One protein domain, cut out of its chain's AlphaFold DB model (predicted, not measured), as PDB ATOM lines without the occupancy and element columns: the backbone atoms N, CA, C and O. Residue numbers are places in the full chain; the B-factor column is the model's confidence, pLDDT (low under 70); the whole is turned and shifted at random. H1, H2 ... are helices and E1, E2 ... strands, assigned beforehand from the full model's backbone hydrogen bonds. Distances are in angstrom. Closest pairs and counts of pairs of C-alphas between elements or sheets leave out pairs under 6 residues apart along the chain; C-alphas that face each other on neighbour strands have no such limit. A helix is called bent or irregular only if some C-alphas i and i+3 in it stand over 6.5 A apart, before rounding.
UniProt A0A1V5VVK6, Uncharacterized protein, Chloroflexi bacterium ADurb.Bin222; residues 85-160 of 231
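AT A GLANCE: This is residues 85 to 160 of the 231 residues of an uncharacterized protein of Chloroflexi bacterium ADurb.Bin222 (UniProt A0A1V5VVK6). A twisted sheet of five strands has one helix, H1, over one face, while a long stretch without named elements, residues 124 to 147, swings out past one end of the strands near Thr 128 and comes back over the other face to Ala 143 beyond the opposite end. The sheet is made of two hairpins, E1 with E2 and E4 with E5, set on either side of E3. The 76 printed residues have one named helix and five named strands, in the order E1, E2, H1, E3, E4, E5. The sheet order is E2, E1, E3, E4, E5, mixed, and the class is mixed, helices and strands, with under half of the residues in named elements. The whole is compact, with a radius of gyration of the C-alphas of 11.5 A, and spans 36 by 20 by 20 A.

IN THESE COORDINATES: E1, residues 88 to 92, begins with C-alpha 88 at (166.801, 165.606, 138.251) and is 13.5 A long. E2, residues 96 to 99, measures 9.9 A. H1, residues 101 to 112, runs 18.4 A to C-alpha 112 at (151.535, 171.991, 139.542); it is irregular, with C-alphas 102 and 105 8.2 A apart. E3, residues 119 to 123, spans 13.2 A, E4, residues 148 to 152, 12.3 A, and E5, residues 155 to 159, 13.0 A, ending with C-alpha 159 at (156.177, 178.481, 145.702).

HOW THE PARTS SIT: E1 and E2 are an antiparallel hairpin, with N 90 and O 97 3.1 A apart, within hydrogen-bond range. E1 and E3 are antiparallel at 177 degrees, with N 91 and O 120 at 2.9 A. E3 and E4 are parallel at 29 degrees, with N 123 and O 151 at 2.8 A. E4 and E5 are an antiparallel hairpin, with N 150 and O 157 at 2.9 A. E2 and E5 are the edge strands. H1 is on the sheet at a height of 8.0 A, in two layers, a helix on one face of a sheet. It lies over E3, and only just not over E4, on which 2 of its C-alphas fall; it runs slantwise to the strands, at 35 degrees to E3 on the local plane. The closest C-alphas of H1 and E2 are those of Arg 106 and Ile 99, 7.4 A apart. E2, H1 and E3 form a split strand-helix-strand unit, two strands running the same way with E1 between them, and its crossover is right-handed. In H1, 1 of 8 O i to N i+4 pairs is within hydrogen-bond range, beside 7 of 9 O i to N i+3 pairs.

THE WHOLE: The C-alphas farthest apart, those of Thr 128 and Ala 143, are 36.4 A apart. The printed part has no cut. The link from E3 to E4, 24 residues, is long. Mean pLDDT of the printed part is 91.5, and residues 143 to 144 are under 70.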
ATOM      1  N   ARG A  85     174.264 162.851 139.790       86.50
ATOM      2  CA  ARG A  85     173.936 164.279 139.974       86.50
ATOM      3  C   ARG A  85     173.552 165.036 138.690       86.50
ATOM      4  O   ARG A  85     172.952 166.103 138.763       86.50
ATOM      5  N   ALA A  86     173.878 164.508 137.510       88.69
ATOM      6  CA  ALA A  86     173.543 165.127 136.223       88.69
ATOM      7  C   ALA A  86     172.037 165.091 135.904       88.69
ATOM      8  O   ALA A  86     171.595 165.716 134.939       88.69
ATOM      9  N   TYR A  87     171.259 164.346 136.688       91.44
ATOM     10  CA  TYR A  87     169.831 164.162 136.498       91.44
ATOM     11  C   TYR A  87     169.030 164.889 137.573       91.44
ATOM     12  O   TYR A  87     169.509 165.155 138.674       91.44
ATOM     13  N   SER A  88     167.778 165.198 137.249       94.88
ATOM     14  CA  SER A  88     166.801 165.606 138.251       94.88
ATOM     15  C   SER A  88     166.177 164.365 138.889       94.88
ATOM     16  O   SER A  88     165.939 163.368 138.206       94.88
ATOM     17  N   HIS A  89     165.890 164.424 140.187       95.12
ATOM     18  CA  HIS A  89     165.346 163.309 140.958       95.12
ATOM     19  C   HIS A  89     164.050 163.729 141.638       95.12
ATOM     20  O   HIS A  89     164.071 164.577 142.532       95.12
ATOM     21  N   LEU A  90     162.939 163.107 141.240       96.88
ATOM     22  CA  LEU A  90     161.699 163.130 142.010       96.88
ATOM     23  C   LEU A  90     161.680 161.891 142.896       96.88
ATOM     24  O   LEU A  90     161.779 160.761 142.413       96.88
ATOM     25  N   VAL A  91     161.545 162.105 144.195       96.06
ATOM     26  CA  VAL A  91     161.556 161.046 145.199       96.06
ATOM     27  C   VAL A  91     160.288 161.155 146.015       96.06
ATOM     28  O   VAL A  91     159.933 162.239 146.459       96.06
ATOM     29  N   THR A  92     159.622 160.035 146.239       94.44
ATOM     30  CA  THR A  92     158.495 159.904 147.167       94.44
ATOM     31  C   THR A  92     158.755 158.739 148.120       94.44
ATOM     32  O   THR A  92     159.796 158.086 148.021       94.44
ATOM     33  N   SER A  93     157.826 158.444 149.028       86.50
ATOM     34  CA  SER A  93     157.902 157.234 149.856       86.50
ATOM     35  C   SER A  93     157.907 155.932 149.052       86.50
ATOM     36  O   SER A  93     158.499 154.956 149.506       86.50
ATOM     37  N   THR A  94     157.262 155.897 147.884       85.25
ATOM     38  CA  THR A  94     157.037 154.649 147.130       85.25
ATOM     39  C   THR A  94     157.696 154.620 145.754       85.25
ATOM     40  O   THR A  94     157.884 153.551 145.177       85.25
ATOM     41  N   ARG A  95     158.077 155.785 145.224       90.94
ATOM     42  CA  ARG A  95     158.603 155.946 143.864       90.94
ATOM     43  C   ARG A  95     159.845 156.821 143.818       90.94
ATOM     44  O   ARG A  95     159.950 157.819 144.534       90.94
ATOM     45  N   TRP A  96     160.746 156.485 142.904       93.12
ATOM     46  CA  TRP A  96     161.884 157.311 142.524       93.12
ATOM     47  C   TRP A  96     161.958 157.417 140.999       93.12
ATOM     48  O   TRP A  96     162.128 156.421 140.289       93.12
ATOM     49  N   GLU A  97     161.866 158.644 140.494       93.38
ATOM     50  CA  GLU A  97     162.021 158.971 139.081       93.38
ATOM     51  C   GLU A  97     163.318 159.744 138.834       93.38
ATOM     52  O   GLU A  97     163.693 160.641 139.594       93.38
ATOM     53  N   VAL A  98     163.982 159.398 137.734       91.94
ATOM     54  CA  VAL A  98     165.148 160.096 137.195       91.94
ATOM     55  C   VAL A  98     164.683 160.815 135.935       91.94
ATOM     56  O   VAL A  98     164.128 160.192 135.033       91.94
ATOM     57  N   ILE A  99     164.878 162.129 135.883       92.94
ATOM     58  CA  ILE A  99     164.373 162.985 134.808       92.94
ATOM     59  C   ILE A  99     165.558 163.671 134.137       92.94
ATOM     60  O   ILE A  99     166.364 164.345 134.785       92.94
ATOM     61  N   ARG A 100     165.677 163.494 132.818       91.19
ATOM     62  CA  ARG A 100     166.750 164.102 132.024       91.19
ATOM     63  C   ARG A 100     166.480 165.580 131.804       91.19
ATOM     64  O   ARG A 100     165.332 166.007 131.705       91.19
ATOM     65  N   LEU A 101     167.542 166.356 131.593       90.44
ATOM     66  CA  LEU A 101     167.401 167.773 131.245       90.44
ATOM     67  C   LEU A 101     166.578 167.985 129.957       90.44
ATOM     68  O   LEU A 101     165.817 168.947 129.863       90.44
ATOM     69  N   SER A 102     166.675 167.064 128.989       90.12
ATOM     70  CA  SER A 102     165.848 167.059 127.770       90.12
ATOM     71  C   SER A 102     164.355 166.866 128.052       90.12
ATOM     72  O   SER A 102     163.517 167.309 127.277       90.12
ATOM     73  N   GLU A 103     164.017 166.237 129.176       91.94
ATOM     74  CA  GLU A 103     162.654 165.926 129.605       91.94
ATOM     75  C   GLU A 103     162.155 166.874 130.701       91.94
ATOM     76  O   GLU A 103     161.136 166.607 131.333       91.94
ATOM     77  N   LYS A 104     162.846 167.993 130.953       93.62
ATOM     78  CA  LYS A 104     162.573 168.873 132.101       93.62
ATOM     79  C   LYS A 104     161.131 169.374 132.218       93.62
ATOM     80  O   LYS A 104     160.724 169.720 133.317       93.62
ATOM     81  N   ARG A 105     160.325 169.368 131.147       92.25
ATOM     82  CA  ARG A 105     158.879 169.649 131.255       92.25
ATOM     83  C   ARG A 105     158.144 168.667 132.161       92.25
ATOM     84  O   ARG A 105     157.188 169.068 132.807       92.25
ATOM     85  N   ARG A 106     158.607 167.418 132.273       94.94
ATOM     86  CA  ARG A 106     158.051 166.431 133.214       94.94
ATOM     87  C   ARG A 106     158.155 166.887 134.671       94.94
ATOM     88  O   ARG A 106     157.356 166.451 135.488       94.94
ATOM     89  N   LEU A 107     159.083 167.796 134.986       96.81
ATOM     90  CA  LEU A 107     159.219 168.381 136.323       96.81
ATOM     91  C   LEU A 107     158.043 169.297 136.690       96.81
ATOM     92  O   LEU A 107     157.853 169.558 137.868       96.81
ATOM     93  N   LEU A 108     157.248 169.772 135.721       96.44
ATOM     94  CA  LEU A 108     156.074 170.602 136.003       96.44
ATOM     95  C   LEU A 108     154.974 169.827 136.720       96.44
ATOM     96  O   LEU A 108     154.328 170.388 137.595       96.44
ATOM     97  N   ALA A 109     154.778 168.551 136.377       95.56
ATOM     98  CA  ALA A 109     153.711 167.735 136.949       95.56
ATOM     99  C   ALA A 109     153.735 167.727 138.492       95.56
ATOM    100  O   ALA A 109     152.758 168.184 139.075       95.56
ATOM    101  N   PRO A 110     154.836 167.352 139.176       95.19
ATOM    102  CA  PRO A 110     154.879 167.380 140.641       95.19
ATOM    103  C   PRO A 110     154.881 168.792 141.260       95.19
ATOM    104  O   PRO A 110     154.762 168.908 142.473       95.19
ATOM    105  N   LEU A 111     155.057 169.860 140.474       96.62
ATOM    106  CA  LEU A 111     155.040 171.246 140.969       96.62
ATOM    107  C   LEU A 111     153.659 171.905 140.832       96.62
ATOM    108  O   LEU A 111     153.317 172.784 141.621       96.62
ATOM    109  N   LEU A 112     152.890 171.505 139.815       95.50
ATOM    110  CA  LEU A 112     151.535 171.991 139.542       95.50
ATOM    111  C   LEU A 112     150.464 171.111 140.198       95.50
ATOM    112  O   LEU A 112     149.428 171.623 140.609       95.50
ATOM    113  N   ASP A 113     150.735 169.815 140.328       94.56
ATOM    114  CA  ASP A 113     149.907 168.846 141.045       94.56
ATOM    115  C   ASP A 113     150.799 168.015 141.990       94.56
ATOM    116  O   ASP A 113     151.291 166.938 141.627       94.56
ATOM    117  N   PRO A 114     151.127 168.560 143.181       94.44
ATOM    118  CA  PRO A 114     152.044 167.909 144.103       94.44
ATOM    119  C   PRO A 114     151.588 166.511 144.548       94.44
ATOM    120  O   PRO A 114     150.400 166.288 144.799       94.44
ATOM    121  N   PRO A 115     152.529 165.562 144.727       93.75
ATOM    122  CA  PRO A 115     152.222 164.236 145.253       93.75
ATOM    123  C   PRO A 115     151.477 164.277 146.597       93.75
ATOM    124  O   PRO A 115     151.824 165.045 147.493       93.75
ATOM    125  N   GLN A 116     150.509 163.369 146.759       91.56
ATOM    126  CA  GLN A 116     149.713 163.190 147.987       91.56
ATOM    127  C   GLN A 116     150.420 162.337 149.058       91.56
ATOM    128  O   GLN A 116     149.819 161.929 150.048       91.56
ATOM    129  N   GLU A 117     151.712 162.076 148.877       92.69
ATOM    130  CA  GLU A 117     152.607 161.412 149.827       92.69
ATOM    131  C   GLU A 117     153.871 162.273 150.021       92.69
ATOM    132  O   GLU A 117     154.123 163.155 149.194       92.69
ATOM    133  N   PRO A 118     154.677 162.075 151.082       94.62
ATOM    134  CA  PRO A 118     155.917 162.821 151.259       94.62
ATOM    135  C   PRO A 118     156.812 162.739 150.025       94.62
ATOM    136  O   PRO A 118     157.036 161.651 149.487       94.62
ATOM    137  N   TRP A 119     157.346 163.879 149.587       96.44
ATOM    138  CA  TRP A 119     158.112 163.953 148.346       96.44
ATOM    139  C   TRP A 119     159.227 164.996 148.389       96.44
ATOM    140  O   TRP A 119     159.146 165.990 149.100       96.44
ATOM    141  N   GLY A 120     160.273 164.785 147.601       97.25
ATOM    142  CA  GLY A 120     161.355 165.739 147.382       97.25
ATOM    143  C   GLY A 120     161.697 165.815 145.900       97.25
ATOM    144  O   GLY A 120     161.587 164.819 145.180       97.25
ATOM    145  N   LEU A 121     162.106 166.997 145.444       97.94
ATOM    146  CA  LEU A 121     162.517 167.218 144.061       97.94
ATOM    147  C   LEU A 121     163.848 167.965 144.011       97.94
ATOM    148  O   LEU A 121     163.950 169.119 144.429       97.94
ATOM    149  N   ALA A 122     164.856 167.276 143.488       97.12
ATOM    150  CA  ALA A 122     166.165 167.829 143.183       97.12
ATOM    151  C   ALA A 122     166.241 168.079 141.676       97.12
ATOM    152  O   ALA A 122     166.073 167.146 140.890       97.12
ATOM    153  N   ILE A 123     166.472 169.319 141.257       97.25
ATOM    154  CA  ILE A 123     166.478 169.725 139.852       97.25
ATOM    155  C   ILE A 123     167.905 170.054 139.434       97.25
ATOM    156  O   ILE A 123     168.483 171.054 139.865       97.25
ATOM    157  N   SER A 124     168.455 169.222 138.553       94.56
ATOM    158  CA  SER A 124     169.751 169.471 137.937       94.56
ATOM    159  C   SER A 124     169.608 170.450 136.772       94.56
ATOM    160  O   SER A 124     168.765 170.285 135.887       94.56
ATOM    161  N   THR A 125     170.438 171.491 136.773       93.00
ATOM    162  CA  THR A 125     170.443 172.544 135.748       93.00
ATOM    163  C   THR A 125     171.485 172.304 134.656       93.00
ATOM    164  O   THR A 125     171.410 172.921 133.594       93.00
ATOM    165  N   SER A 126     172.435 171.390 134.884       87.88
ATOM    166  CA  SER A 126     173.545 171.098 133.977       87.88
ATOM    167  C   SER A 126     173.959 169.628 134.068       87.88
ATOM    168  O   SER A 126     174.256 169.152 135.159       87.88
ATOM    169  N   PRO A 127     174.079 168.899 132.948       81.19
ATOM    170  CA  PRO A 127     174.504 167.504 132.979       81.19
ATOM    171  C   PRO A 127     176.016 167.328 133.205       81.19
ATOM    172  O   PRO A 127     176.466 166.220 133.482       81.19
ATOM    173  N   THR A 128     176.818 168.386 133.053       79.44
ATOM    174  CA  THR A 128     178.291 168.323 133.112       79.44
ATOM    175  C   THR A 128     178.879 168.964 134.363       79.44
ATOM    176  O   THR A 128     179.995 168.632 134.751       79.44
ATOM    177  N   SER A 129     178.137 169.864 135.008       76.81
ATOM    178  CA  SER A 129     178.606 170.647 136.156       76.81
ATOM    179  C   SER A 129     177.622 170.629 137.327       76.81
ATOM    180  O   SER A 129     177.626 171.548 138.142       76.81
ATOM    181  N   ALA A 130     176.748 169.621 137.395       79.19
ATOM    182  CA  ALA A 130     175.783 169.510 138.480       79.19
ATOM    183  C   ALA A 130     176.474 169.338 139.843       79.19
ATOM    184  O   ALA A 130     177.335 168.460 139.967       79.19
ATOM    185  N   PRO A 131     176.071 170.102 140.872       83.19
ATOM    186  CA  PRO A 131     176.484 169.857 142.246       83.19
ATOM    187  C   PRO A 131     175.729 168.672 142.872       83.19
ATOM    188  O   PRO A 131     174.701 168.214 142.368       83.19
ATOM    189  N   HIS A 132     176.210 168.188 144.020       84.38
ATOM    190  CA  HIS A 132     175.514 167.180 144.827       84.38
ATOM    191  C   HIS A 132     174.340 167.802 145.594       84.38
ATOM    192  O   HIS A 132     174.447 168.083 146.782       84.38
ATOM    193  N   ILE A 133     173.214 168.028 144.918       90.50
ATOM    194  CA  ILE A 133     172.065 168.746 145.497       90.50
ATOM    195  C   ILE A 133     171.038 167.839 146.181       90.50
ATOM    196  O   ILE A 133     170.321 168.267 147.086       90.50
ATOM    197  N   LEU A 134     170.969 166.568 145.769       91.75
ATOM    198  CA  LEU A 134     169.960 165.636 146.266       91.75
ATOM    199  C   LEU A 134     169.996 165.479 147.797       91.75
ATOM    200  O   LEU A 134     168.925 165.548 148.395       91.75
ATOM    201  N   PRO A 135     171.162 165.329 148.463       92.19
ATOM    202  CA  PRO A 135     171.193 165.178 149.918       92.19
ATOM    203  C   PRO A 135     170.581 166.347 150.697       92.19
ATOM    204  O   PRO A 135     170.112 166.150 151.814       92.19
ATOM    205  N   PHE A 136     170.553 167.535 150.094       92.94
ATOM    206  CA  PHE A 136     170.065 168.775 150.698       92.94
ATOM    207  C   PHE A 136     168.652 169.140 150.238       92.94
ATOM    208  O   PHE A 136     168.187 170.258 150.449       92.94
ATOM    209  N   THR A 137     167.969 168.228 149.546       96.44
ATOM    210  CA  THR A 137     166.631 168.487 149.021       96.44
ATOM    211  C   THR A 137     165.585 168.396 150.140       96.44
ATOM    212  O   THR A 137     165.529 167.378 150.836       96.44
ATOM    213  N   PRO A 138     164.739 169.430 150.330       95.69
ATOM    214  CA  PRO A 138     163.660 169.396 151.309       95.69
ATOM    215  C   PRO A 138     162.654 168.283 151.014       95.69
ATOM    216  O   PRO A 138     162.406 167.935 149.860       95.69
ATOM    217  N   VAL A 139     162.038 167.764 152.076       95.56
ATOM    218  CA  VAL A 139     160.888 166.863 151.970       95.56
ATOM    219  C   VAL A 139     159.617 167.670 152.211       95.56
ATOM    220  O   VAL A 139     159.412 168.217 153.294       95.56
ATOM    221  N   ASN A 140     158.765 167.722 151.198       95.44
ATOM    222  CA  ASN A 140     157.418 168.266 151.252       95.44
ATOM    223  C   ASN A 140     156.471 167.226 151.847       95.44
ATOM    224  O   ASN A 140     156.599 166.031 151.575       95.44
ATOM    225  N   SER A 141     155.518 167.679 152.662       88.81
ATOM    226  CA  SER A 141     154.489 166.825 153.262       88.81
ATOM    227  C   SER A 141     153.108 167.220 152.726       88.81
ATOM    228  O   SER A 141     152.813 168.412 152.723       88.81
ATOM    229  N   PRO A 142     152.244 166.265 152.335       76.88
ATOM    230  CA  PRO A 142     150.900 166.550 151.808       76.88
ATOM    231  C   PRO A 142     149.990 167.259 152.815       76.88
ATOM    232  O   PRO A 142     149.217 168.132 152.452       76.88
ATOM    233  N   ALA A 143     150.123 166.912 154.098       69.25
ATOM    234  CA  ALA A 143     149.433 167.575 155.207       69.25
ATOM    235  C   ALA A 143     150.106 168.900 155.637       69.25
ATOM    236  O   ALA A 143     149.796 169.435 156.700       69.25
ATOM    237  N   GLY A 144     151.096 169.368 154.874       64.81
ATOM    238  CA  GLY A 144     151.914 170.535 155.180       64.81
ATOM    239  C   GLY A 144     151.349 171.847 154.638       64.81
ATOM    240  O   GLY A 144     150.160 171.986 154.362       64.81
ATOM    241  N   ALA A 145     152.239 172.832 154.510       71.00
ATOM    242  CA  ALA A 145     151.933 174.137 153.939       71.00
ATOM    243  C   ALA A 145     151.501 174.023 152.460       71.00
ATOM    244  O   ALA A 145     151.956 173.115 151.763       71.00
ATOM    245  N   PRO A 146     150.685 174.965 151.948       82.88
ATOM    246  CA  PRO A 146     150.290 174.996 150.533       82.88
ATOM    247  C   PRO A 146     151.468 175.259 149.576       82.88
ATOM    248  O   PRO A 146     151.326 175.132 148.360       82.88
ATOM    249  N   GLU A 147     152.618 175.658 150.118       93.06
ATOM    250  CA  GLU A 147     153.855 175.889 149.386       93.06
ATOM    251  C   GLU A 147     154.730 174.637 149.392       93.06
ATOM    252  O   GLU A 147     155.008 174.051 150.443       93.06
ATOM    253  N   TRP A 148     155.224 174.265 148.217       95.81
ATOM    254  CA  TRP A 148     156.299 173.294 148.099       95.81
ATOM    255  C   TRP A 148     157.657 173.985 148.177       95.81
ATOM    256  O   TRP A 148     157.791 175.177 147.904       95.81
ATOM    257  N   ARG A 149     158.683 173.206 148.519       97.25
ATOM    258  CA  ARG A 149     160.095 173.588 148.549       97.25
ATOM    259  C   ARG A 149     160.905 172.555 147.778       97.25
ATOM    260  O   ARG A 149     160.827 171.363 148.076       97.25
ATOM    261  N   VAL A 150     161.690 172.989 146.801       97.88
ATOM    262  CA  VAL A 150     162.500 172.104 145.946       97.88
ATOM    263  C   VAL A 150     163.919 172.632 145.833       97.88
ATOM    264  O   VAL A 150     164.151 173.825 146.004       97.88
ATOM    265  N   ASN A 151     164.877 171.750 145.557       97.62
ATOM    266  CA  ASN A 151     166.256 172.163 145.329       97.62
ATOM    267  C   ASN A 151     166.485 172.360 143.825       97.62
ATOM    268  O   ASN A 151     166.432 171.397 143.064       97.62
ATOM    269  N   PHE A 152     166.721 173.595 143.395       97.44
ATOM    270  CA  PHE A 152     166.975 173.988 142.016       97.44
ATOM    271  C   PHE A 152     168.435 174.408 141.857       97.44
ATOM    272  O   PHE A 152     168.831 175.496 142.260       97.44
ATOM    273  N   GLY A 153     169.265 173.519 141.302       93.56
ATOM    274  CA  GLY A 153     170.680 173.810 141.052       93.56
ATOM    275  C   GLY A 153     171.521 174.118 142.300       93.56
ATOM    276  O   GLY A 153     172.632 174.613 142.152       93.56
ATOM    277  N   GLY A 154     171.026 173.815 143.504       92.75
ATOM    278  CA  GLY A 154     171.669 174.124 144.785       92.75
ATOM    279  C   GLY A 154     170.898 175.141 145.625       92.75
ATOM    280  O   GLY A 154     171.126 175.214 146.829       92.75
ATOM    281  N   GLU A 155     169.956 175.873 145.032       94.94
ATOM    282  CA  GLU A 155     169.113 176.836 145.738       94.94
ATOM    283  C   GLU A 155     167.777 176.206 146.153       94.94
ATOM    284  O   GLU A 155     167.179 175.439 145.399       94.94
ATOM    285  N   ILE A 156     167.275 176.536 147.345       97.19
ATOM    286  CA  ILE A 156     165.933 176.114 147.757       97.19
ATOM    287  C   ILE A 156     164.895 177.118 147.265       97.19
ATOM    288  O   ILE A 156     164.774 178.214 147.805       97.19
ATOM    289  N   VAL A 157     164.095 176.697 146.289       97.75
ATOM    290  CA  VAL A 157     162.993 177.481 145.725       97.75
ATOM    291  C   VAL A 157     161.691 177.059 146.379       97.75
ATOM    292  O   VAL A 157     161.431 175.862 146.519       97.75
ATOM    293  N   SER A 158     160.873 178.038 146.761       97.00
ATOM    294  CA  SER A 158     159.560 177.802 147.368       97.00
ATOM    295  C   SER A 158     158.474 178.527 146.583       97.00
ATOM    296  O   SER A 158     158.676 179.676 146.191       97.00
ATOM    297  N   ALA A 159     157.343 177.868 146.335       96.56
ATOM    298  CA  ALA A 159     156.177 178.481 145.702       96.56
ATOM    299  C   ALA A 159     154.917 177.632 145.907       96.56
ATOM    300  O   ALA A 159     154.978 176.478 146.330       96.56
ATOM    301  N   THR A 160     153.767 178.193 145.543       96.00
ATOM    302  CA  THR A 160     152.530 177.427 145.367       96.00
ATOM    303  C   THR A 160     152.382 176.973 143.910       96.00
ATOM    304  O   THR A 160     152.903 177.634 143.001       96.00
TER     305      THR A 160